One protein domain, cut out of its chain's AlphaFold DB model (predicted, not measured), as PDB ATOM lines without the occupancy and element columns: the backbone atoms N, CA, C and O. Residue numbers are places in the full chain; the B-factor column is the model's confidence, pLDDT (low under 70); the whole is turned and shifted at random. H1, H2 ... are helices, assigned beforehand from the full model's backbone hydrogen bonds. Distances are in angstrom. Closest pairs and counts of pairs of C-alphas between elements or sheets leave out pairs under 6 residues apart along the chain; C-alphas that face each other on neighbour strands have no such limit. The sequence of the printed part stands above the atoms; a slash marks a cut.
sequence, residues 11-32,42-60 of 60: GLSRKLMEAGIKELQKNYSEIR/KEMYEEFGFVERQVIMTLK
ATOM      1  N   GLY A  11      -4.204  11.464  51.164       91.75
ATOM      2  CA  GLY A  11      -3.971  12.603  50.259       91.75
ATOM      3  C   GLY A  11      -4.486  13.962  50.762       91.75
ATOM      4  O   GLY A  11      -4.493  14.933  50.010       91.75
ATOM      5  N   LEU A  12      -4.907  14.070  52.029       94.06
ATOM      6  CA  LEU A  12      -5.462  15.313  52.584       94.06
ATOM      7  C   LEU A  12      -4.449  16.459  52.650       94.06
ATOM      8  O   LEU A  12      -4.844  17.613  52.532       94.06
ATOM      9  N   SER A  13      -3.156  16.160  52.798       90.94
ATOM     10  CA  SER A  13      -2.097  17.175  52.789       90.94
ATOM     11  C   SER A  13      -2.076  17.971  51.483       90.94
ATOM     12  O   SER A  13      -1.975  19.193  51.528       90.94
ATOM     13  N   ARG A  14      -2.245  17.303  50.334       93.75
ATOM     14  CA  ARG A  14      -2.322  17.968  49.025       93.75
ATOM     15  C   ARG A  14      -3.563  18.843  48.913       93.75
ATOM     16  O   ARG A  14      -3.434  20.019  48.604       93.75
ATOM     17  N   LYS A  15      -4.738  18.316  49.280       94.94
ATOM     18  CA  LYS A  15      -5.998  19.082  49.254       94.94
ATOM     19  C   LYS A  15      -5.933  20.338  50.127       94.94
ATOM     20  O   LYS A  15      -6.388  21.402  49.722       94.94
ATOM     21  N   LEU A  16      -5.354  20.217  51.322       94.94
ATOM     22  CA  LEU A  16      -5.149  21.353  52.219       94.94
ATOM     23  C   LEU A  16      -4.148  22.360  51.639       94.94
ATOM     24  O   LEU A  16      -4.345  23.561  51.807       94.94
ATOM     25  N   MET A  17      -3.095  21.894  50.961       95.06
ATOM     26  CA  MET A  17      -2.108  22.769  50.327       95.06
ATOM     27  C   MET A  17      -2.700  23.552  49.162       95.06
ATOM     28  O   MET A  17      -2.592  24.772  49.147       95.06
ATOM     29  N   GLU A  18      -3.396  22.879  48.252       96.19
ATOM     30  CA  GLU A  18      -4.084  23.514  47.124       96.19
ATOM     31  C   GLU A  18      -5.065  24.588  47.593       96.19
ATOM     32  O   GLU A  18      -5.039  25.716  47.102       96.19
ATOM     33  N   ALA A  19      -5.901  24.258  48.583       96.94
ATOM     34  CA  ALA A  19      -6.855  25.202  49.147       96.94
ATOM     35  C   ALA A  19      -6.152  26.403  49.803       96.94
ATOM     36  O   ALA A  19      -6.559  27.544  49.588       96.94
ATOM     37  N   GLY A  20      -5.079  26.155  50.561       96.31
ATOM     38  CA  GLY A  20      -4.293  27.201  51.213       96.31
ATOM     39  C   GLY A  20      -3.608  28.138  50.219       96.31
ATOM     40  O   GLY A  20      -3.736  29.353  50.350       96.31
ATOM     41  N   ILE A  21      -2.935  27.596  49.199       97.00
ATOM     42  CA  ILE A  21      -2.290  28.385  48.137       97.00
ATOM     43  C   ILE A  21      -3.331  29.241  47.418       97.00
ATOM     44  O   ILE A  21      -3.155  30.454  47.313       97.00
ATOM     45  N   LYS A  22      -4.439  28.628  46.982       97.31
ATOM     46  CA  LYS A  22      -5.513  29.316  46.256       97.31
ATOM     47  C   LYS A  22      -6.098  30.483  47.050       97.31
ATOM     48  O   LYS A  22      -6.460  31.494  46.456       97.31
ATOM     49  N   GLU A  23      -6.234  30.342  48.364       97.56
ATOM     50  CA  GLU A  23      -6.749  31.417  49.211       97.56
ATOM     51  C   GLU A  23      -5.712  32.524  49.425       97.56
ATOM     52  O   GLU A  23      -6.022  33.706  49.275       97.56
ATOM     53  N   LEU A  24      -4.465  32.157  49.725       97.00
ATOM     54  CA  LEU A  24      -3.405  33.117  50.022       97.00
ATOM     55  C   LEU A  24      -2.994  33.939  48.792       97.00
ATOM     56  O   LEU A  24      -2.790  35.144  48.917       97.00
ATOM     57  N   GLN A  25      -2.954  33.338  47.599       96.62
ATOM     58  CA  GLN A  25      -2.601  34.037  46.355       96.62
ATOM     59  C   GLN A  25      -3.556  35.183  45.990       96.62
ATOM     60  O   GLN A  25      -3.194  36.046  45.197       96.62
ATOM     61  N   LYS A  26      -4.766  35.225  46.563       97.62
ATOM     62  CA  LYS A  26      -5.708  36.332  46.339       97.62
ATOM     63  C   LYS A  26      -5.246  37.638  46.982       97.62
ATOM     64  O   LYS A  26      -5.574  38.705  46.481       97.62
ATOM     65  N   ASN A  27      -4.535  37.540  48.106       97.69
ATOM     66  CA  ASN A  27      -4.227  38.680  48.973       97.69
ATOM     67  C   ASN A  27      -2.721  38.915  49.142       97.69
ATOM     68  O   ASN A  27      -2.317  39.995  49.568       97.69
ATOM     69  N   TYR A  28      -1.888  37.923  48.819       97.69
ATOM     70  CA  TYR A  28      -0.447  37.964  49.040       97.69
ATOM     71  C   TYR A  28       0.310  37.627  47.759       97.69
ATOM     72  O   TYR A  28      -0.004  36.661  47.067       97.69
ATOM     73  N   SER A  29       1.352  38.411  47.472       95.69
ATOM     74  CA  SER A  29       2.247  38.200  46.329       95.69
ATOM     75  C   SER A  29       3.259  37.073  46.552       95.69
ATOM     76  O   SER A  29       3.902  36.635  45.601       95.69
ATOM     77  N   GLU A  30       3.416  36.602  47.791       96.25
ATOM     78  CA  GLU A  30       4.391  35.580  48.149       96.25
ATOM     79  C   GLU A  30       3.868  34.660  49.260       96.25
ATOM     80  O   GLU A  30       3.264  35.107  50.235       96.25
ATOM     81  N   ILE A  31       4.152  33.362  49.125       96.81
ATOM     82  CA  ILE A  31       3.881  32.336  50.135       96.81
ATOM     83  C   ILE A  31       5.203  31.644  50.458       96.81
ATOM     84  O   ILE A  31       5.897  31.170  49.561       96.81
ATOM     85  N   ARG A  32       5.551  31.562  51.747       96.12
ATOM     86  CA  ARG A  32       6.772  30.899  52.228       96.12
ATOM     87  C   ARG A  32       6.441  29.806  53.234       96.12
ATOM     88  O   ARG A  32       5.493  29.927  54.008       96.12
ATOM     89  N   LYS A  42       9.166  17.795  51.227       91.19
ATOM     90  CA  LYS A  42       9.856  18.702  50.301       91.19
ATOM     91  C   LYS A  42       9.433  18.474  48.850       91.19
ATOM     92  O   LYS A  42       9.045  19.438  48.201       91.19
ATOM     93  N   GLU A  43       9.406  17.221  48.397       91.31
ATOM     94  CA  GLU A  43       9.016  16.855  47.024       91.31
ATOM     95  C   GLU A  43       7.591  17.329  46.708       91.31
ATOM     96  O   GLU A  43       7.336  17.956  45.685       91.31
ATOM     97  N   MET A  44       6.661  17.140  47.651       91.88
ATOM     98  CA  MET A  44       5.287  17.627  47.504       91.88
ATOM     99  C   MET A  44       5.232  19.155  47.352       91.88
ATOM    100  O   MET A  44       4.420  19.657  46.581       91.88
ATOM    101  N   TYR A  45       6.045  19.911  48.095       94.44
ATOM    102  CA  TYR A  45       6.081  21.370  47.957       94.44
ATOM    103  C   TYR A  45       6.668  21.801  46.608       94.44
ATOM    104  O   TYR A  45       6.138  22.725  45.994       94.44
ATOM    105  N   GLU A  46       7.702  21.117  46.122       94.50
ATOM    106  CA  GLU A  46       8.288  21.370  44.797       94.50
ATOM    107  C   GLU A  46       7.263  21.136  43.676       94.50
ATOM    108  O   GLU A  46       7.141  21.964  42.776       94.50
ATOM    109  N   GLU A  47       6.433  20.092  43.777       94.94
ATOM    110  CA  GLU A  47       5.323  19.856  42.840       94.94
ATOM    111  C   GLU A  47       4.263  20.973  42.848       94.94
ATOM    112  O   GLU A  47       3.606  21.213  41.836       94.94
ATOM    113  N   PHE A  48       4.100  21.680  43.971       95.19
ATOM    114  CA  PHE A  48       3.241  22.868  44.067       95.19
ATOM    115  C   PHE A  48       3.929  24.160  43.597       95.19
ATOM    116  O   PHE A  48       3.338  25.236  43.695       95.19
ATOM    117  N   GLY A  49       5.159  24.076  43.086       95.62
ATOM    118  CA  GLY A  49       5.916  25.213  42.565       95.62
ATOM    119  C   GLY A  49       6.679  26.009  43.624       95.62
ATOM    120  O   GLY A  49       7.169  27.098  43.322       95.62
ATOM    121  N   PHE A  50       6.803  25.503  44.858       96.00
ATOM    122  CA  PHE A  50       7.737  26.091  45.815       96.00
ATOM    123  C   PHE A  50       9.177  25.828  45.370       96.00
ATOM    124  O   PHE A  50       9.506  24.750  44.882       96.00
ATOM    125  N   VAL A  51      10.046  26.808  45.593       95.50
ATOM    126  CA  VAL A  51      11.482  26.711  45.311       95.50
ATOM    127  C   VAL A  51      12.283  26.933  46.585       95.50
ATOM    128  O   VAL A  51      11.835  27.621  47.508       95.50
ATOM    129  N   GLU A  52      13.486  26.366  46.648       94.44
ATOM    130  CA  GLU A  52      14.403  26.634  47.752       94.44
ATOM    131  C   GLU A  52      14.789  28.117  47.785       94.44
ATOM    132  O   GLU A  52      15.190  28.701  46.777       94.44
ATOM    133  N   ARG A  53      14.678  28.737  48.966       94.06
ATOM    134  CA  ARG A  53      15.048  30.147  49.169       94.06
ATOM    135  C   ARG A  53      16.242  30.329  50.095       94.06
ATOM    136  O   ARG A  53      17.053  31.220  49.871       94.06
ATOM    137  N   GLN A  54      16.320  29.515  51.142       93.06
ATOM    138  CA  GLN A  54      17.380  29.546  52.141       93.06
ATOM    139  C   GLN A  54      17.658  28.128  52.635       93.06
ATOM    140  O   GLN A  54      16.729  27.333  52.788       93.06
ATOM    141  N   VAL A  55      18.926  27.840  52.925       90.12
ATOM    142  CA  VAL A  55      19.364  26.591  53.551       90.12
ATOM    143  C   VAL A  55      19.991  26.943  54.893       90.12
ATOM    144  O   VAL A  55      20.922  27.742  54.959       90.12
ATOM    145  N   ILE A  56      19.462  26.362  55.969       93.44
ATOM    146  CA  ILE A  56      20.012  26.509  57.318       93.44
ATOM    147  C   ILE A  56      20.906  25.299  57.580       93.44
ATOM    148  O   ILE A  56      20.470  24.159  57.419       93.44
ATOM    149  N   MET A  57      22.152  25.549  57.976       93.31
ATOM    150  CA  MET A  57      23.155  24.516  58.230       93.31
ATOM    151  C   MET A  57      23.615  24.568  59.686       93.31
ATOM    152  O   MET A  57      23.542  25.605  60.345       93.31
ATOM    153  N   THR A  58      24.091  23.442  60.205       95.12
ATOM    154  CA  THR A  58      24.638  23.342  61.562       95.12
ATOM    155  C   THR A  58      25.908  22.508  61.507       95.12
ATOM    156  O   THR A  58      25.894  21.415  60.940       95.12
ATOM    157  N   LEU A  59      26.998  23.023  62.078       89.81
ATOM    158  CA  LEU A  59      28.217  22.252  62.317       89.81
ATOM    159  C   LEU A  59      28.014  21.412  63.584       89.81
ATOM    160  O   LEU A  59      27.533  21.940  64.586       89.81
ATOM    161  N   LYS A  60      28.332  20.119  63.513       82.75
ATOM    162  CA  LYS A  60      28.269  19.188  64.646       82.75
ATOM    163  C   LYS A  60      29.649  18.967  65.236       82.75
ATOM    164  O   LYS A  60      30.603  18.914  64.430       82.75
TER     165      LYS A  60
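Overview. This is residues 11 to 32 and 42 to 60 of the 60 residues of the protein "Acetyltransferase GNAT family" of Bacillus cereus (UniProt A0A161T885). What shape is this? One longer helix, H1, has a short helix, H2, slanted near its first part, and residues 54 to 60 stick out as an arm. What is printed? The printed part has 41 residues, with H1 then H2 and no named strand; it is all helix in class, with under half in named elements. How compact is it? It is only just loose, close to extended, with a radius of gyration of the C-alphas of 13.1 A, and spans 40 by 26 by 14 A.

Arrangement. How do the helices stand? H1, residues 12 to 24, and H2, residues 42 to 47, are close but not clearly touching; their closest C-alphas, of Arg 14 and Met 44, are 7.8 A apart. They run the same way at a steep tilt of 60 degrees. And their backbones? In H1 and H2 every O i to N i+4 pair is within hydrogen-bond range.

Along the chain. Where is H1? It begins at C-alpha 12 (-5.462, 15.313, 52.584) and is 18.1 A long. Where does H2 end? It ends at C-alpha 47 (5.323, 19.856, 42.840), 8.8 A from C-alpha 42.

Size, cuts and confidence. Where is the cut? Residues 33 to 41 are not printed; C-alphas 32 and 42 are 12.7 A apart. Is confidence low anywhere? No printed residue is under 70.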